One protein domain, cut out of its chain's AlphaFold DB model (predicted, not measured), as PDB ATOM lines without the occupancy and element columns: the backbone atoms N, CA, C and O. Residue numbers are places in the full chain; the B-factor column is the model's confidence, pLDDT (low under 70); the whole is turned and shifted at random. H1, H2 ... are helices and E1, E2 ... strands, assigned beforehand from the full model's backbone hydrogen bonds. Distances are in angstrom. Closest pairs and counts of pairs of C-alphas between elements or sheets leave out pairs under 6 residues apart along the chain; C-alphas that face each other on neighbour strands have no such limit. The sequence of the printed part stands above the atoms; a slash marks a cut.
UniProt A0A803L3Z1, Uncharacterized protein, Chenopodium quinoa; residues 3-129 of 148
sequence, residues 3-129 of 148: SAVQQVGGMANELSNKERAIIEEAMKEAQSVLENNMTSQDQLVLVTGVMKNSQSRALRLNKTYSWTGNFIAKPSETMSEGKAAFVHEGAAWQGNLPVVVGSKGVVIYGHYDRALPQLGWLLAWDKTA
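Overview. This is residues 3 to 129 of the 148 residues of an uncharacterized protein of Chenopodium quinoa (UniProt A0A803L3Z1). Two sheets lie face to face as an elongated sandwich, with the long helix H2 running slantwise over the smaller sheet, E1 E4 E3, on the face turned away from the larger sheet, E2 E5 E6 E7. The short helix H1 only grazes the larger sheet, and the turn of the hairpin E5 and E6 and the link from E6 to E7 lie at opposite ends of the long axis. The printed part has 127 residues, with two named helices followed by seven named strands; both sheets are antiparallel, the smaller in the order E1 E4 E3, the larger branched at E6. The class is mixed, and the whole is compact, with a radius of gyration of the C-alphas of 15.9 A and spans of 53 by 32 by 25 A.

Arrangement. H1, residues 3 to 11, only grazes with its residues 3 to 4 the sheet of E2, residues 59 to 68, E5, 91 to 94, E6, 98 to 111, and E7, 120 to 128. H1 and H2, residues 17 to 37, are near each other, with 6 pairs of C-alphas within 10 A. H2 is on the sheet of E1, residues 46 to 52, E4, 83 to 89, and E3, 70 to 73, making two layers, a helix on one face of a sheet. Its height over the sheet is 5.9 A; it lies over E1, at 36 degrees on the local plane, and their closest C-alphas, Ala 30 and Thr 48, are 5.7 A apart. Within hydrogen-bond range are N 49 and O 86 of E1 and E4, 3.0 A, and N 72 and O 87 of the hairpin E3 and E4, 3.0 A. The two sheets form a sandwich, face to face, 8.9 A centre to centre where they face each other. E2 bends by 51 degrees at residue 62; N 65 of E2 and O 106 of E6 are 3.0 A apart. E4 runs on into E5 at 14 degrees. E5, E6 and E7 make a meander, each strand the antiparallel neighbour of the one before, with N 93 and O 99 at 2.8 A and N 107 and O 123 at 2.9 A. E2 and E5 lie on one side of E6, E7 on the other side. In H2 every O i to N i+4 pair is within hydrogen-bond range; in H1 2 of 5 are, and 2 of 6 O i to N i+3 pairs.

Along the chain. H1 begins at C-alpha 3 (-31.272, -12.208, -29.779). H2 is 30.4 A long, E1 20.1 A, E2 25.6 A, E4 19.9 A, E6 41.3 A from C-alpha 98 (-7.711, -9.864, -28.398), and E7 26.3 A, ending at C-alpha 128 (-21.971, -8.466, -30.102).

Size, cuts and confidence. The C-alphas farthest apart, Asn 96 and Ala 115, are 54.1 A apart. The printed part has no cut, and no link is long. Mean pLDDT of the printed part is 77.8; residues 3 to 14, 37 to 43, 80 to 82, 93 to 100 and 129 are under 70.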
ATOM      1  N   SER A   3     -30.865 -13.055 -28.644       40.09
ATOM      2  CA  SER A   3     -31.272 -12.208 -29.779       40.09
ATOM      3  C   SER A   3     -32.138 -12.897 -30.843       40.09
ATOM      4  O   SER A   3     -32.992 -12.241 -31.424       40.09
ATOM      5  N   ALA A   4     -31.983 -14.206 -31.088       44.34
ATOM      6  CA  ALA A   4     -32.814 -14.914 -32.076       44.34
ATOM      7  C   ALA A   4     -34.234 -15.216 -31.553       44.34
ATOM      8  O   ALA A   4     -35.196 -15.209 -32.315       44.34
ATOM      9  N   VAL A   5     -34.377 -15.427 -30.239       46.31
ATOM     10  CA  VAL A   5     -35.670 -15.726 -29.596       46.31
ATOM     11  C   VAL A   5     -36.565 -14.479 -29.542       46.31
ATOM     12  O   VAL A   5     -37.787 -14.581 -29.626       46.31
ATOM     13  N   GLN A   6     -35.971 -13.284 -29.453       45.94
ATOM     14  CA  GLN A   6     -36.724 -12.036 -29.303       45.94
ATOM     15  C   GLN A   6     -37.479 -11.599 -30.566       45.94
ATOM     16  O   GLN A   6     -38.548 -11.008 -30.434       45.94
ATOM     17  N   GLN A   7     -36.999 -11.923 -31.773       51.41
ATOM     18  CA  GLN A   7     -37.716 -11.559 -33.005       51.41
ATOM     19  C   GLN A   7     -39.044 -12.324 -33.156       51.41
ATOM     20  O   GLN A   7     -40.046 -11.740 -33.557       51.41
ATOM     21  N   VAL A   8     -39.086 -13.601 -32.759       50.25
ATOM     22  CA  VAL A   8     -40.317 -14.414 -32.802       50.25
ATOM     23  C   VAL A   8     -41.256 -14.061 -31.647       50.25
ATOM     24  O   VAL A   8     -42.468 -14.023 -31.839       50.25
ATOM     25  N   GLY A   9     -40.719 -13.733 -30.465       48.66
ATOM     26  CA  GLY A   9     -41.522 -13.372 -29.290       48.66
ATOM     27  C   GLY A   9     -42.423 -12.145 -29.490       48.66
ATOM     28  O   GLY A   9     -43.513 -12.106 -28.926       48.66
ATOM     29  N   GLY A  10     -42.010 -11.182 -30.323       52.75
ATOM     30  CA  GLY A  10     -42.815 -10.002 -30.668       52.75
ATOM     31  C   GLY A  10     -43.869 -10.237 -31.760       52.75
ATOM     32  O   GLY A  10     -44.922  -9.611 -31.719       52.75
ATOM     33  N   MET A  11     -43.624 -11.161 -32.700       52.25
ATOM     34  CA  MET A  11     -44.546 -11.507 -33.803       52.25
ATOM     35  C   MET A  11     -45.445 -12.709 -33.493       52.25
ATOM     36  O   MET A  11     -46.324 -13.045 -34.282       52.25
ATOM     37  N   ALA A  12     -45.248 -13.379 -32.355       53.62
ATOM     38  CA  ALA A  12     -45.936 -14.623 -32.030       53.62
ATOM     39  C   ALA A  12     -47.469 -14.505 -32.138       53.62
ATOM     40  O   ALA A  12     -48.111 -15.464 -32.561       53.62
ATOM     41  N   ASN A  13     -48.059 -13.352 -31.809       55.44
ATOM     42  CA  ASN A  13     -49.511 -13.141 -31.880       55.44
ATOM     43  C   ASN A  13     -50.059 -12.917 -33.303       55.44
ATOM     44  O   ASN A  13     -51.268 -13.006 -33.485       55.44
ATOM     45  N   GLU A  14     -49.204 -12.662 -34.297       64.19
ATOM     46  CA  GLU A  14     -49.600 -12.407 -35.694       64.19
ATOM     47  C   GLU A  14     -49.334 -13.598 -36.628       64.19
ATOM     48  O   GLU A  14     -49.800 -13.617 -37.765       64.19
ATOM     49  N   LEU A  15     -48.601 -14.613 -36.159       71.75
ATOM     50  CA  LEU A  15     -48.230 -15.785 -36.952       71.75
ATOM     51  C   LEU A  15     -49.265 -16.903 -36.821       71.75
ATOM     52  O   LEU A  15     -49.645 -17.291 -35.713       71.75
ATOM     53  N   SER A  16     -49.659 -17.498 -37.947       80.69
ATOM     54  CA  SER A  16     -50.506 -18.691 -37.953       80.69
ATOM     55  C   SER A  16     -49.790 -19.893 -37.321       80.69
ATOM     56  O   SER A  16     -48.558 -19.986 -37.307       80.69
ATOM     57  N   ASN A  17     -50.558 -20.886 -36.856       84.88
ATOM     58  CA  ASN A  17     -50.002 -22.125 -36.291       84.88
ATOM     59  C   ASN A  17     -49.032 -22.833 -37.256       84.88
ATOM     60  O   ASN A  17     -48.046 -23.430 -36.824       84.88
ATOM     61  N   LYS A  18     -49.288 -22.742 -38.568       81.00
ATOM     62  CA  LYS A  18     -48.431 -23.328 -39.604       81.00
ATOM     63  C   LYS A  18     -47.095 -22.591 -39.716       81.00
ATOM     64  O   LYS A  18     -46.056 -23.233 -39.837       81.00
ATOM     65  N   GLU A  19     -47.110 -21.263 -39.660       79.12
ATOM     66  CA  GLU A  19     -45.891 -20.446 -39.716       79.12
ATOM     67  C   GLU A  19     -45.047 -20.619 -38.456       79.12
ATOM     68  O   GLU A  19     -43.834 -20.798 -38.557       79.12
ATOM     69  N   ARG A  20     -45.687 -20.672 -37.281       81.75
ATOM     70  CA  ARG A  20     -45.009 -20.975 -36.013       81.75
ATOM     71  C   ARG A  20     -44.270 -22.311 -36.065       81.75
ATOM     72  O   ARG A  20     -43.085 -22.350 -35.756       81.75
ATOM     73  N   ALA A  21     -44.926 -23.378 -36.528       85.06
ATOM     74  CA  ALA A  21     -44.299 -24.696 -36.636       85.06
ATOM     75  C   ALA A  21     -43.084 -24.696 -37.583       85.06
ATOM     76  O   ALA A  21     -42.064 -25.315 -37.287       85.06
ATOM     77  N   ILE A  22     -43.169 -23.969 -38.702       82.56
ATOM     78  CA  ILE A  22     -42.056 -23.822 -39.650       82.56
ATOM     79  C   ILE A  22     -40.873 -23.084 -39.010       82.56
ATOM     80  O   ILE A  22     -39.726 -23.492 -39.192       82.56
ATOM     81  N   ILE A  23     -41.143 -22.013 -38.263       81.50
ATOM     82  CA  ILE A  23     -40.110 -21.235 -37.574       81.50
ATOM     83  C   ILE A  23     -39.448 -22.076 -36.477       81.50
ATOM     84  O   ILE A  23     -38.223 -22.109 -36.396       81.50
ATOM     85  N   GLU A  24     -40.228 -22.800 -35.673       84.44
ATOM     86  CA  GLU A  24     -39.698 -23.694 -34.638       84.44
ATOM     87  C   GLU A  24     -38.813 -24.803 -35.224       84.44
ATOM     88  O   GLU A  24     -37.755 -25.110 -34.671       84.44
ATOM     89  N   GLU A  25     -39.208 -25.388 -36.359       85.56
ATOM     90  CA  GLU A  25     -38.395 -26.369 -37.084       85.56
ATOM     91  C   GLU A  25     -37.070 -25.750 -37.555       85.56
ATOM     92  O   GLU A  25     -36.002 -26.315 -37.312       85.56
ATOM     93  N   ALA A  26     -37.122 -24.560 -38.163       83.50
ATOM     94  CA  ALA A  26     -35.933 -23.848 -38.627       83.50
ATOM     95  C   ALA A  26     -34.991 -23.471 -37.471       83.50
ATOM     96  O   ALA A  26     -33.772 -23.544 -37.619       83.50
ATOM     97  N   MET A  27     -35.533 -23.119 -36.300       83.38
ATOM     98  CA  MET A  27     -34.741 -22.848 -35.097       83.38
ATOM     99  C   MET A  27     -34.037 -24.102 -34.576       83.38
ATOM    100  O   MET A  27     -32.848 -24.042 -34.259       83.38
ATOM    101  N   LYS A  28     -34.739 -25.241 -34.504       83.94
ATOM    102  CA  LYS A  28     -34.140 -26.522 -34.091       83.94
ATOM    103  C   LYS A  28     -33.007 -26.936 -35.026       83.94
ATOM    104  O   LYS A  28     -31.960 -27.387 -34.570       83.94
ATOM    105  N   GLU A  29     -33.188 -26.738 -36.326       82.94
ATOM    106  CA  GLU A  29     -32.161 -27.030 -37.323       82.94
ATOM    107  C   GLU A  29     -30.964 -26.085 -37.219       82.94
ATOM    108  O   GLU A  29     -29.824 -26.544 -37.225       82.94
ATOM    109  N   ALA A  30     -31.198 -24.781 -37.038       80.31
ATOM    110  CA  ALA A  30     -30.122 -23.820 -36.816       80.31
ATOM    111  C   ALA A  30     -29.289 -24.177 -35.571       80.31
ATOM    112  O   ALA A  30     -28.063 -24.064 -35.599       80.31
ATOM    113  N   GLN A  31     -29.944 -24.647 -34.504       80.62
ATOM    114  CA  GLN A  31     -29.282 -25.112 -33.286       80.62
ATOM    115  C   GLN A  31     -28.444 -26.375 -33.541       80.62
ATOM    116  O   GLN A  31     -27.283 -26.422 -33.146       80.62
ATOM    117  N   SER A  32     -28.983 -27.358 -34.270       80.44
ATOM    118  CA  SER A  32     -28.240 -28.572 -34.633       80.44
ATOM    119  C   SER A  32     -27.017 -28.266 -35.507       80.44
ATOM    120  O   SER A  32     -25.931 -28.797 -35.278       80.44
ATOM    121  N   VAL A  33     -27.151 -27.357 -36.477       76.50
ATOM    122  CA  VAL A  33     -26.025 -26.902 -37.301       76.50
ATOM    123  C   VAL A  33     -24.981 -26.187 -36.442       76.50
ATOM    124  O   VAL A  33     -23.789 -26.408 -36.641       76.50
ATOM    125  N   LEU A  34     -25.391 -25.367 -35.469       75.38
ATOM    126  CA  LEU A  34     -24.462 -24.714 -34.545       75.38
ATOM    127  C   LEU A  34     -23.663 -25.738 -33.722       75.38
ATOM    128  O   LEU A  34     -22.446 -25.616 -33.634       75.38
ATOM    129  N   GLU A  35     -24.326 -26.749 -33.161       76.06
ATOM    130  CA  GLU A  35     -23.688 -27.807 -32.363       76.06
ATOM    131  C   GLU A  35     -22.682 -28.623 -33.186       76.06
ATOM    132  O   GLU A  35     -21.581 -28.893 -32.713       76.06
ATOM    133  N   ASN A  36     -23.006 -28.927 -34.445       70.81
ATOM    134  CA  ASN A  36     -22.111 -29.656 -35.348       70.81
ATOM    135  C   ASN A  36     -20.903 -28.829 -35.825       70.81
ATOM    136  O   ASN A  36     -19.880 -29.404 -36.186       70.81
ATOM    137  N   ASN A  37     -21.009 -27.496 -35.843       65.00
ATOM    138  CA  ASN A  37     -19.930 -26.597 -36.274       65.00
ATOM    139  C   ASN A  37     -19.097 -26.044 -35.098       65.00
ATOM    140  O   ASN A  37     -18.160 -25.282 -35.321       65.00
ATOM    141  N   MET A  38     -19.387 -26.441 -33.853       63.12
ATOM    142  CA  MET A  38     -18.600 -26.099 -32.654       63.12
ATOM    143  C   MET A  38     -17.309 -26.935 -32.538       63.12
ATOM    144  O   MET A  38     -16.948 -27.416 -31.466       63.12
ATOM    145  N   THR A  39     -16.584 -27.123 -33.639       53.06
ATOM    146  CA  THR A  39     -15.264 -27.762 -33.629       53.06
ATOM    147  C   THR A  39     -14.187 -26.748 -33.235       53.06
ATOM    148  O   THR A  39     -13.559 -26.137 -34.088       53.06
ATOM    149  N   SER A  40     -13.990 -26.573 -31.927       50.19
ATOM    150  CA  SER A  40     -12.705 -26.323 -31.242       50.19
ATOM    151  C   SER A  40     -11.665 -25.346 -31.834       50.19
ATOM    152  O   SER A  40     -10.473 -25.547 -31.594       50.19
ATOM    153  N   GLN A  41     -12.045 -24.274 -32.530       48.28
ATOM    154  CA  GLN A  41     -11.119 -23.179 -32.851       48.28
ATOM    155  C   GLN A  41     -11.739 -21.823 -32.501       48.28
ATOM    156  O   GLN A  41     -12.739 -21.418 -33.074       48.28
ATOM    157  N   ASP A  42     -11.107 -21.178 -31.519       54.81
ATOM    158  CA  ASP A  42     -11.264 -19.802 -31.051       54.81
ATOM    159  C   ASP A  42     -12.634 -19.320 -30.541       54.81
ATOM    160  O   ASP A  42     -13.713 -19.667 -31.003       54.81
ATOM    161  N   GLN A  43     -12.574 -18.475 -29.506       64.62
ATOM    162  CA  GLN A  43     -13.694 -17.913 -28.731       64.62
ATOM    163  C   GLN A  43     -14.577 -16.924 -29.527       64.62
ATOM    164  O   GLN A  43     -15.159 -15.995 -28.958       64.62
ATOM    165  N   LEU A  44     -14.659 -17.068 -30.846       72.81
ATOM    166  CA  LEU A  44     -15.395 -16.161 -31.710       72.81
ATOM    167  C   LEU A  44     -16.894 -16.456 -31.678       72.81
ATOM    168  O   LEU A  44     -17.376 -17.562 -31.439       72.81
ATOM    169  N   VAL A  45     -17.672 -15.400 -31.893       82.00
ATOM    170  CA  VAL A  45     -19.127 -15.487 -31.877       82.00
ATOM    171  C   VAL A  45     -19.620 -16.139 -33.165       82.00
ATOM    172  O   VAL A  45     -19.528 -15.538 -34.228       82.00
ATOM    173  N   LEU A  46     -20.244 -17.312 -33.063       86.31
ATOM    174  CA  LEU A  46     -20.909 -17.965 -34.194       86.31
ATOM    175  C   LEU A  46     -22.383 -17.551 -34.311       86.31
ATOM    176  O   LEU A  46     -23.113 -17.468 -33.310       86.31
ATOM    177  N   VAL A  47     -22.824 -17.288 -35.540       87.25
ATOM    178  CA  VAL A  47     -24.223 -17.070 -35.928       87.25
ATOM    179  C   VAL A  47     -24.585 -18.080 -37.005       87.25
ATOM    180  O   VAL A  47     -24.007 -18.064 -38.087       87.25
ATOM    181  N   THR A  48     -25.579 -18.909 -36.719       87.88
ATOM    182  CA  THR A  48     -26.172 -19.820 -37.697       87.88
ATOM    183  C   THR A  48     -27.549 -19.306 -38.070       87.88
ATOM    184  O   THR A  48     -28.338 -18.962 -37.187       87.88
ATOM    185  N   GLY A  49     -27.844 -19.260 -39.364       86.94
ATOM    186  CA  GLY A  49     -29.171 -18.920 -39.857       86.94
ATOM    187  C   GLY A  49     -29.691 -19.979 -40.810       86.94
ATOM    188  O   GLY A  49     -28.939 -20.513 -41.625       86.94
ATOM    189  N   VAL A  50     -30.988 -20.261 -40.706       86.56
ATOM    190  CA  VAL A  50     -31.725 -21.146 -41.608       86.56
ATOM    191  C   VAL A  50     -32.909 -20.365 -42.162       86.56
ATOM    192  O   VAL A  50     -33.696 -19.794 -41.411       86.56
ATOM    193  N   MET A  51     -33.030 -20.333 -43.484       85.88
ATOM    194  CA  MET A  51     -34.173 -19.781 -44.200       85.88
ATOM    195  C   MET A  51     -34.875 -20.902 -44.948       85.88
ATOM    196  O   MET A  51     -34.223 -21.691 -45.623       85.88
ATOM    197  N   LYS A  52     -36.204 -20.969 -44.841       85.44
ATOM    198  CA  LYS A  52     -37.035 -21.950 -45.548       85.44
ATOM    199  C   LYS A  52     -37.945 -21.213 -46.519       85.44
ATOM    200  O   LYS A  52     -38.676 -20.314 -46.106       85.44
ATOM    201  N   ASN A  53     -37.908 -21.594 -47.792       86.50
ATOM    202  CA  ASN A  53     -38.836 -21.051 -48.775       86.50
ATOM    203  C   ASN A  53     -40.179 -21.792 -48.692       86.50
ATOM    204  O   ASN A  53     -40.238 -22.994 -48.934       86.50
ATOM    205  N   SER A  54     -41.248 -21.080 -48.338       82.19
ATOM    206  CA  SER A  54     -42.626 -21.594 -48.350       82.19
ATOM    207  C   SER A  54     -43.419 -21.166 -49.589       82.19
ATOM    208  O   SER A  54     -44.585 -21.538 -49.726       82.19
ATOM    209  N   GLN A  55     -42.817 -20.366 -50.472       80.50
ATOM    210  CA  GLN A  55     -43.427 -19.923 -51.719       80.50
ATOM    211  C   GLN A  55     -43.285 -21.012 -52.785       80.50
ATOM    212  O   GLN A  55     -42.290 -21.726 -52.819       80.50
ATOM    213  N   SER A  56     -44.233 -21.075 -53.721       82.38
ATOM    214  CA  SER A  56     -44.137 -21.955 -54.900       82.38
ATOM    215  C   SER A  56     -43.038 -21.538 -55.883       82.38
ATOM    216  O   SER A  56     -42.696 -22.279 -56.801       82.38
ATOM    217  N   ARG A  57     -42.507 -20.321 -55.731       84.50
ATOM    218  CA  ARG A  57     -41.486 -19.750 -56.606       84.50
ATOM    219  C   ARG A  57     -40.122 -19.840 -55.957       84.50
ATOM    220  O   ARG A  57     -39.959 -19.476 -54.792       84.50
ATOM    221  N   ALA A  58     -39.136 -20.225 -56.761       87.38
ATOM    222  CA  ALA A  58     -37.754 -20.263 -56.332       87.38
ATOM    223  C   ALA A  58     -37.236 -18.865 -55.957       87.38
ATOM    224  O   ALA A  58     -37.492 -17.873 -56.653       87.38
ATOM    225  N   LEU A  59     -36.459 -18.811 -54.880       89.31
ATOM    226  CA  LEU A  59     -35.709 -17.629 -54.477       89.31
ATOM    227  C   LEU A  59     -34.262 -17.731 -54.953       89.31
ATOM    228  O   LEU A  59     -33.682 -18.817 -54.988       89.31
ATOM    229  N   ARG A  60     -33.669 -16.588 -55.286       90.75
ATOM    230  CA  ARG A  60     -32.253 -16.441 -55.612       90.75
ATOM    231  C   ARG A  60     -31.594 -15.480 -54.638       90.75
ATOM    232  O   ARG A  60     -32.162 -14.445 -54.290       90.75
ATOM    233  N   LEU A  61     -30.394 -15.834 -54.201       91.31
ATOM    234  CA  LEU A  61     -29.538 -14.976 -53.408       91.31
ATOM    235  C   LEU A  61     -29.169 -13.751 -54.247       91.31
ATOM    236  O   LEU A  61     -28.486 -13.863 -55.261       91.31
ATOM    237  N   ASN A  62     -29.621 -12.580 -53.813       90.88
ATOM    238  CA  ASN A  62     -29.305 -11.323 -54.477       90.88
ATOM    239  C   ASN A  62     -27.970 -10.782 -53.981       90.88
ATOM    240  O   ASN A  62     -27.091 -10.470 -54.783       90.88
ATOM    241  N   LYS A  63     -27.830 -10.632 -52.659       91.06
ATOM    242  CA  LYS A  63     -26.631 -10.071 -52.030       91.06
ATOM    243  C   LYS A  63     -26.429 -10.600 -50.616       91.06
ATOM    244  O   LYS A  63     -27.386 -10.899 -49.902       91.06
ATOM    245  N   THR A  64     -25.173 -10.614 -50.197       93.50
ATOM    246  CA  THR A  64     -24.765 -10.734 -48.799       93.50
ATOM    247  C   THR A  64     -23.894  -9.539 -48.435       93.50
ATOM    248  O   THR A  64     -23.166  -9.019 -49.282       93.50
ATOM    249  N   TYR A  65     -23.964  -9.102 -47.180       93.56
ATOM    250  CA  TYR A  65     -22.984  -8.170 -46.626       93.56
ATOM    251  C   TYR A  65     -22.517  -8.676 -45.265       93.56
ATOM    252  O   TYR A  65     -23.323  -9.150 -44.464       93.56
ATOM    253  N   SER A  66     -21.219  -8.539 -45.014       92.19
ATOM    254  CA  SER A  66     -20.580  -8.813 -43.729       92.19
ATOM    255  C   SER A  66     -19.931  -7.518 -43.261       92.19
ATOM    256  O   SER A  66     -18.956  -7.067 -43.858       92.19
ATOM    257  N   TRP A  67     -20.505  -6.890 -42.236       90.94
ATOM    258  CA  TRP A  67     -19.933  -5.681 -41.633       90.94
ATOM    259  C   TRP A  67     -18.889  -6.028 -40.576       90.94
ATOM    260  O   TRP A  67     -17.869  -5.354 -40.483       90.94
ATOM    261  N   THR A  68     -19.130  -7.096 -39.809       88.12
ATOM    262  CA  THR A  68     -18.206  -7.586 -38.781       88.12
ATOM    263  C   THR A  68     -18.183  -9.105 -38.814       88.12
ATOM    264  O   THR A  68     -19.219  -9.723 -38.568       88.12
ATOM    265  N   GLY A  69     -17.014  -9.696 -39.069       88.31
ATOM    266  CA  GLY A  69     -16.843 -11.143 -39.228       88.31
ATOM    267  C   GLY A  69     -16.960 -11.610 -40.682       88.31
ATOM    268  O   GLY A  69     -16.943 -10.794 -41.606       88.31
ATOM    269  N   ASN A  70     -17.090 -12.918 -40.886       90.56
ATOM    270  CA  ASN A  70     -17.129 -13.542 -42.208       90.56
ATOM    271  C   ASN A  70     -18.010 -14.798 -42.243       90.56
ATOM    272  O   ASN A  70     -18.202 -15.492 -41.249       90.56
ATOM    273  N   PHE A  71     -18.513 -15.138 -43.432       89.62
ATOM    274  CA  PHE A  71     -19.175 -16.423 -43.655       89.62
ATOM    275  C   PHE A  71     -18.142 -17.548 -43.718       89.62
ATOM    276  O   PHE A  71     -17.290 -17.543 -44.607       89.62
ATOM    277  N   ILE A  72     -18.268 -18.528 -42.826       90.19
ATOM    278  CA  ILE A  72     -17.538 -19.801 -42.915       90.19
ATOM    279  C   ILE A  72     -18.324 -20.818 -43.751       90.19
ATOM    280  O   ILE A  72     -17.742 -21.603 -44.491       90.19
ATOM    281  N   ALA A  73     -19.657 -20.720 -43.728       89.25
ATOM    282  CA  ALA A  73     -20.552 -21.401 -44.654       89.25
ATOM    283  C   ALA A  73     -21.495 -20.367 -45.277       89.25
ATOM    284  O   ALA A  73     -22.273 -19.713 -44.575       89.25
ATOM    285  N   LYS A  74     -21.401 -20.184 -46.597       90.38
ATOM    286  CA  LYS A  74     -22.219 -19.209 -47.328       90.38
ATOM    287  C   LYS A  74     -23.649 -19.724 -47.522       90.38
ATOM    288  O   LYS A  74     -23.834 -20.927 -47.689       90.38
ATOM    289  N   PRO A  75     -24.643 -18.822 -47.562       89.75
ATOM    290  CA  PRO A  75     -26.001 -19.193 -47.935       89.75
ATOM    291  C   PRO A  75     -26.051 -19.720 -49.380       89.75
ATOM    292  O   PRO A  75     -25.323 -19.232 -50.245       89.75
ATOM    293  N   SER A  76     -26.926 -20.695 -49.637       88.62
ATOM    294  CA  SER A  76     -27.153 -21.272 -50.970       88.62
ATOM    295  C   SER A  76     -27.551 -20.212 -52.005       88.62
ATOM    296  O   SER A  76     -28.344 -19.325 -51.714       88.62
ATOM    297  N   GLU A  77     -27.071 -20.311 -53.248       89.38
ATOM    298  CA  GLU A  77     -27.426 -19.315 -54.277       89.38
ATOM    299  C   GLU A  77     -28.918 -19.360 -54.653       89.38
ATOM    300  O   GLU A  77     -29.505 -18.340 -55.013       89.38
ATOM    301  N   THR A  78     -29.558 -20.523 -54.549       87.12
ATOM    302  CA  THR A  78     -30.955 -20.729 -54.949       87.12
ATOM    303  C   THR A  78     -31.726 -21.578 -53.943       87.12
ATOM    304  O   THR A  78     -31.182 -22.534 -53.392       87.12
ATOM    305  N   MET A  79     -33.014 -21.276 -53.764       84.94
ATOM    306  CA  MET A  79     -33.972 -22.045 -52.965       84.94
ATOM    307  C   MET A  79     -35.262 -22.275 -53.765       84.94
ATOM    308  O   MET A  79     -36.142 -21.418 -53.757       84.94
ATOM    309  N   SER A  80     -35.390 -23.411 -54.456       68.25
ATOM    310  CA  SER A  80     -36.612 -23.778 -55.197       68.25
ATOM    311  C   SER A  80     -37.743 -24.219 -54.262       68.25
ATOM    312  O   SER A  80     -38.747 -23.526 -54.182       68.25
ATOM    313  N   GLU A  81     -37.531 -25.282 -53.485       64.44
ATOM    314  CA  GLU A  81     -38.418 -25.779 -52.412       64.44
ATOM    315  C   GLU A  81     -37.564 -26.307 -51.251       64.44
ATOM    316  O   GLU A  81     -37.615 -27.469 -50.852       64.44
ATOM    317  N   GLY A  82     -36.662 -25.455 -50.770       69.56
ATOM    318  CA  GLY A  82     -35.567 -25.888 -49.918       69.56
ATOM    319  C   GLY A  82     -35.256 -24.936 -48.782       69.56
ATOM    320  O   GLY A  82     -35.881 -23.886 -48.598       69.56
ATOM    321  N   LYS A  83     -34.253 -25.350 -48.017       77.19
ATOM    322  CA  LYS A  83     -33.678 -24.584 -46.925       77.19
ATOM    323  C   LYS A  83     -32.332 -24.025 -47.379       77.19
ATOM    324  O   LYS A  83     -31.549 -24.735 -48.006       77.19
ATOM    325  N   ALA A  84     -32.058 -22.767 -47.065       84.19
ATOM    326  CA  ALA A  84     -30.717 -22.210 -47.117       84.19
ATOM    327  C   ALA A  84     -30.211 -22.063 -45.689       84.19
ATOM    328  O   ALA A  84     -30.810 -21.347 -44.887       84.19
ATOM    329  N   ALA A  85     -29.098 -22.723 -45.391       87.12
ATOM    330  CA  ALA A  85     -28.376 -22.544 -44.147       87.12
ATOM    331  C   ALA A  85     -27.108 -21.726 -44.405       87.12
ATOM    332  O   ALA A  85     -26.529 -21.780 -45.489       87.12
ATOM    333  N   PHE A  86     -26.679 -20.964 -43.409       89.62
ATOM    334  CA  PHE A  86     -25.384 -20.301 -43.416       89.62
ATOM    335  C   PHE A  86     -24.808 -20.267 -42.009       89.62
ATOM    336  O   PHE A  86     -25.543 -20.310 -41.018       89.62
ATOM    337  N   VAL A  87     -23.488 -20.129 -41.942       89.81
ATOM    338  CA  VAL A  87     -22.765 -19.911 -40.693       89.81
ATOM    339  C   VAL A  87     -21.840 -18.716 -40.873       89.81
ATOM    340  O   VAL A  87     -21.050 -18.651 -41.819       89.81
ATOM    341  N   HIS A  88     -21.974 -17.753 -39.969       90.62
ATOM    342  CA  HIS A  88     -21.214 -16.517 -39.938       90.62
ATOM    343  C   HIS A  88     -20.451 -16.407 -38.623       90.62
ATOM    344  O   HIS A  88     -21.039 -16.326 -37.540       90.62
ATOM    345  N   GLU A  89     -19.135 -16.385 -38.731       89.06
ATOM    346  CA  GLU A  89     -18.204 -16.244 -37.627       89.06
ATOM    347  C   GLU A  89     -17.921 -14.764 -37.369       89.06
ATOM    348  O   GLU A  89     -17.900 -13.944 -38.289       89.06
ATOM    349  N   GLY A  90     -17.790 -14.395 -36.100       85.25
ATOM    350  CA  GLY A  90     -17.449 -13.041 -35.688       85.25
ATOM    351  C   GLY A  90     -15.970 -12.717 -35.884       85.25
ATOM    352  O   GLY A  90     -15.153 -13.602 -36.077       85.25
ATOM    353  N   ALA A  91     -15.607 -11.440 -35.793       82.25
ATOM    354  CA  ALA A  91     -14.209 -11.014 -35.866       82.25
ATOM    355  C   ALA A  91     -13.599 -10.786 -34.474       82.25
ATOM    356  O   ALA A  91     -14.278 -10.314 -33.553       82.25
ATOM    357  N   ALA A  92     -12.297 -11.052 -34.345       74.06
ATOM    358  CA  ALA A  92     -11.471 -10.527 -33.260       74.06
ATOM    359  C   ALA A  92     -10.936  -9.133 -33.619       74.06
ATOM    360  O   ALA A  92     -10.543  -8.875 -34.757       74.06
ATOM    361  N   TRP A  93     -10.874  -8.241 -32.636       64.88
ATOM    362  CA  TRP A  93     -10.127  -6.996 -32.724       64.88
ATOM    363  C   TRP A  93      -8.647  -7.289 -32.479       64.88
ATOM    364  O   TRP A  93      -8.271  -7.738 -31.395       64.88
ATOM    365  N   GLN A  94      -7.802  -7.020 -33.473       54.97
ATOM    366  CA  GLN A  94      -6.343  -7.131 -33.365       54.97
ATOM    367  C   GLN A  94      -5.741  -5.829 -32.800       54.97
ATOM    368  O   GLN A  94      -5.030  -5.104 -33.488       54.97
ATOM    369  N   GLY A  95      -6.073  -5.498 -31.549       59.91
ATOM    370  CA  GLY A  95      -5.354  -4.486 -30.757       59.91
ATOM    371  C   GLY A  95      -4.360  -5.137 -29.786       59.91
ATOM    372  O   GLY A  95      -4.138  -6.343 -29.845       59.91
ATOM    373  N   ASN A  96      -3.819  -4.377 -28.821       56.69
ATOM    374  CA  ASN A  96      -2.930  -4.913 -27.766       56.69
ATOM    375  C   ASN A  96      -3.574  -6.007 -26.882       56.69
ATOM    376  O   ASN A  96      -2.877  -6.639 -26.090       56.69
ATOM    377  N   LEU A  97      -4.885  -6.231 -26.999       54.59
ATOM    378  CA  LEU A  97      -5.615  -7.329 -26.374       54.59
ATOM    379  C   LEU A  97      -6.602  -7.909 -27.403       54.59
ATOM    380  O   LEU A  97      -7.297  -7.124 -28.056       54.59
ATOM    381  N   PRO A  98      -6.705  -9.244 -27.545       55.91
ATOM    382  CA  PRO A  98      -7.711  -9.864 -28.398       55.91
ATOM    383  C   PRO A  98      -9.095  -9.645 -27.777       55.91
ATOM    384  O   PRO A  98      -9.479 -10.313 -26.817       55.91
ATOM    385  N   VAL A  99      -9.847  -8.678 -28.304       63.53
ATOM    386  CA  VAL A  99     -11.244  -8.447 -27.917       63.53
ATOM    387  C   VAL A  99     -12.126  -9.002 -29.020       63.53
ATOM    388  O   VAL A  99     -12.047  -8.562 -30.163       63.53
ATOM    389  N   VAL A 100     -12.978  -9.972 -28.707       64.50
ATOM    390  CA  VAL A 100     -13.976 -10.459 -29.666       64.50
ATOM    391  C   VAL A 100     -14.984  -9.329 -29.909       64.50
ATOM    392  O   VAL A 100     -15.562  -8.810 -28.960       64.50
ATOM    393  N   VAL A 101     -15.181  -8.913 -31.163       72.12
ATOM    394  CA  VAL A 101     -16.067  -7.782 -31.514       72.12
ATOM    395  C   VAL A 101     -17.507  -8.265 -31.684       72.12
ATOM    396  O   VAL A 101     -18.457  -7.622 -31.240       72.12
ATOM    397  N   GLY A 102     -17.678  -9.442 -32.285       84.75
ATOM    398  CA  GLY A 102     -18.983 -10.022 -32.590       84.75
ATOM    399  C   GLY A 102     -19.167 -10.307 -34.078       84.75
ATOM    400  O   GLY A 102     -18.202 -10.324 -34.837       84.75
ATOM    401  N   SER A 103     -20.411 -10.550 -34.480       87.50
ATOM    402  CA  SER A 103     -20.832 -10.966 -35.821       87.50
ATOM    403  C   SER A 103     -21.988 -10.084 -36.298       87.50
ATOM    404  O   SER A 103     -23.019 -10.006 -35.629       87.50
ATOM    405  N   LYS A 104     -21.825  -9.420 -37.447       91.62
ATOM    406  CA  LYS A 104     -22.819  -8.511 -38.033       91.62
ATOM    407  C   LYS A 104     -22.884  -8.679 -39.543       91.62
ATOM    408  O   LYS A 104     -21.879  -8.503 -40.237       91.62
ATOM    409  N   GLY A 105     -24.075  -8.959 -40.055       92.56
ATOM    410  CA  GLY A 105     -24.266  -9.239 -41.471       92.56
ATOM    411  C   GLY A 105     -25.724  -9.262 -41.898       92.56
ATOM    412  O   GLY A 105     -26.644  -9.068 -41.099       92.56
ATOM    413  N   VAL A 106     -25.918  -9.455 -43.198       94.25
ATOM    414  CA  VAL A 106     -27.231  -9.610 -43.820       94.25
ATOM    415  C   VAL A 106     -27.153 -10.555 -45.011       94.25
ATOM    416  O   VAL A 106     -26.154 -10.602 -45.738       94.25
ATOM    417  N   VAL A 107     -28.250 -11.265 -45.241       93.19
ATOM    418  CA  VAL A 107     -28.498 -12.056 -46.443       93.19
ATOM    419  C   VAL A 107     -29.804 -11.582 -47.076       93.19
ATOM    420  O   VAL A 107     -30.810 -11.424 -46.385       93.19
ATOM    421  N   ILE A 108     -29.775 -11.333 -48.387       92.00
ATOM    422  CA  ILE A 108     -30.909 -10.809 -49.150       92.00
ATOM    423  C   ILE A 108     -31.237 -11.770 -50.287       92.00
ATOM    424  O   ILE A 108     -30.409 -11.986 -51.174       92.00
ATOM    425  N   TYR A 109     -32.461 -12.284 -50.297       90.88
ATOM    426  CA  TYR A 109     -33.024 -13.080 -51.383       90.88
ATOM    427  C   TYR A 109     -34.074 -12.287 -52.154       90.88
ATOM    428  O   TYR A 109     -34.760 -11.438 -51.594       90.88
ATOM    429  N   GLY A 110     -34.221 -12.588 -53.438       89.31
ATOM    430  CA  GLY A 110     -35.346 -12.147 -54.259       89.31
ATOM    431  C   GLY A 110     -35.875 -13.299 -55.099       89.31
ATOM    432  O   GLY A 110     -35.401 -14.429 -54.978       89.31
ATOM    433  N   HIS A 111     -36.853 -13.035 -55.959       86.06
ATOM    434  CA  HIS A 111     -37.316 -14.060 -56.888       86.06
ATOM    435  C   HIS A 111     -36.248 -14.405 -57.930       86.06
ATOM    436  O   HIS A 111     -35.489 -13.550 -58.383       86.06
ATOM    437  N   TYR A 112     -36.207 -15.681 -58.318       78.38
ATOM    438  CA  TYR A 112     -35.322 -16.154 -59.380       78.38
ATOM    439  C   TYR A 112     -35.675 -15.544 -60.745       78.38
ATOM    440  O   TYR A 112     -34.792 -15.150 -61.506       78.38
ATOM    441  N   ASP A 113     -36.971 -15.460 -61.047       75.62
ATOM    442  CA  ASP A 113     -37.483 -14.922 -62.305       75.62
ATOM    443  C   ASP A 113     -37.837 -13.424 -62.197       75.62
ATOM    444  O   ASP A 113     -38.036 -12.887 -61.105       75.62
ATOM    445  N   ARG A 114     -37.932 -12.745 -63.351       71.38
ATOM    446  CA  ARG A 114     -38.372 -11.339 -63.470       71.38
ATOM    447  C   ARG A 114     -39.799 -11.167 -63.988       71.38
ATOM    448  O   ARG A 114     -40.159 -10.069 -64.395       71.38
ATOM    449  N   ALA A 115     -40.597 -12.231 -63.988       70.62
ATOM    450  CA  ALA A 115     -41.909 -12.237 -64.629       70.62
ATOM    451  C   ALA A 115     -42.991 -11.511 -63.812       70.62
ATOM    452  O   ALA A 115     -44.017 -11.118 -64.359       70.62
ATOM    453  N   LEU A 116     -42.767 -11.325 -62.510       70.19
ATOM    454  CA  LEU A 116     -43.709 -10.720 -61.566       70.19
ATOM    455  C   LEU A 116     -43.017  -9.652 -60.702       70.19
ATOM    456  O   LEU A 116     -41.781  -9.621 -60.659       70.19
ATOM    457  N   PRO A 117     -43.786  -8.796 -59.992       72.75
ATOM    458  CA  PRO A 117     -43.233  -7.841 -59.038       72.75
ATOM    459  C   PRO A 117     -42.212  -8.497 -58.103       72.75
ATOM    460  O   PRO A 117     -42.449  -9.569 -57.541       72.75
ATOM    461  N   GLN A 118     -41.050  -7.859 -57.982       73.06
ATOM    462  CA  GLN A 118     -39.922  -8.388 -57.225       73.06
ATOM    463  C   GLN A 118     -40.142  -8.156 -55.736       73.06
ATOM    464  O   GLN A 118     -39.954  -7.048 -55.238       73.06
ATOM    465  N   LEU A 119     -40.527  -9.213 -55.026       80.50
ATOM    466  CA  LEU A 119     -40.440  -9.253 -53.574       80.50
ATOM    467  C   LEU A 119     -39.022  -9.655 -53.160       80.50
ATOM    468  O   LEU A 119     -38.358 -10.450 -53.833       80.50
ATOM    469  N   GLY A 120     -38.561  -9.066 -52.059       84.94
ATOM    470  CA  GLY A 120     -37.256  -9.331 -51.474       84.94
ATOM    471  C   GLY A 120     -37.393  -9.728 -50.012       84.94
ATOM    472  O   GLY A 120     -38.160  -9.121 -49.269       84.94
ATOM    473  N   TRP A 121     -36.620 -10.728 -49.603       88.62
ATOM    474  CA  TRP A 121     -36.517 -11.185 -48.224       88.62
ATOM    475  C   TRP A 121     -35.145 -10.831 -47.687       88.62
ATOM    476  O   TRP A 121     -34.128 -11.107 -48.325       88.62
ATOM    477  N   LEU A 122     -35.124 -10.225 -46.508       90.94
ATOM    478  CA  LEU A 122     -33.911  -9.769 -45.857       90.94
ATOM    479  C   LEU A 122     -33.833 -10.386 -44.466       90.94
ATOM    480  O   LEU A 122     -34.746 -10.222 -43.661       90.94
ATOM    481  N   LEU A 123     -32.718 -11.053 -44.184       90.31
ATOM    482  CA  LEU A 123     -32.372 -11.525 -42.851       90.31
ATOM    483  C   LEU A 123     -31.081 -10.843 -42.411       90.31
ATOM    484  O   LEU A 123     -30.019 -11.117 -42.971       90.31
ATOM    485  N   ALA A 124     -31.179  -9.958 -41.422       92.12
ATOM    486  CA  ALA A 124     -30.048  -9.245 -40.836       92.12
ATOM    487  C   ALA A 124     -29.850  -9.645 -39.373       92.12
ATOM    488  O   ALA A 124     -30.810  -9.962 -38.672       92.12
ATOM    489  N   TRP A 125     -28.602  -9.590 -38.914       90.56
ATOM    490  CA  TRP A 125     -28.253  -9.839 -37.521       90.56
ATOM    491  C   TRP A 125     -27.154  -8.897 -37.043       90.56
ATOM    492  O   TRP A 125     -26.306  -8.434 -37.807       90.56
ATOM    493  N   ASP A 126     -27.161  -8.680 -35.734       90.56
ATOM    494  CA  ASP A 126     -26.096  -8.029 -34.990       90.56
ATOM    495  C   ASP A 126     -25.926  -8.789 -33.671       90.56
ATOM    496  O   ASP A 126     -26.836  -8.839 -32.839       90.56
ATOM    497  N   LYS A 127     -24.795  -9.476 -33.523       84.69
ATOM    498  CA  LYS A 127     -24.466 -10.273 -32.345       84.69
ATOM    499  C   LYS A 127     -23.122  -9.816 -31.807       84.69
ATOM    500  O   LYS A 127     -22.075 -10.291 -32.239       84.69
ATOM    501  N   THR A 128     -23.157  -8.923 -30.830       79.56
ATOM    502  CA  THR A 128     -21.971  -8.466 -30.102       79.56
ATOM    503  C   THR A 128     -21.400  -9.587 -29.240       79.56
ATOM    504  O   THR A 128     -22.157 -10.345 -28.618       79.56
ATOM    505  N   ALA A 129     -20.075  -9.683 -29.143       68.69
ATOM    506  CA  ALA A 129     -19.479 -10.522 -28.110       68.69
ATOM    507  C   ALA A 129     -19.663  -9.839 -26.751       68.69
ATOM    508  O   ALA A 129     -19.425  -8.639 -26.619       68.69
TER     509      ALA A 129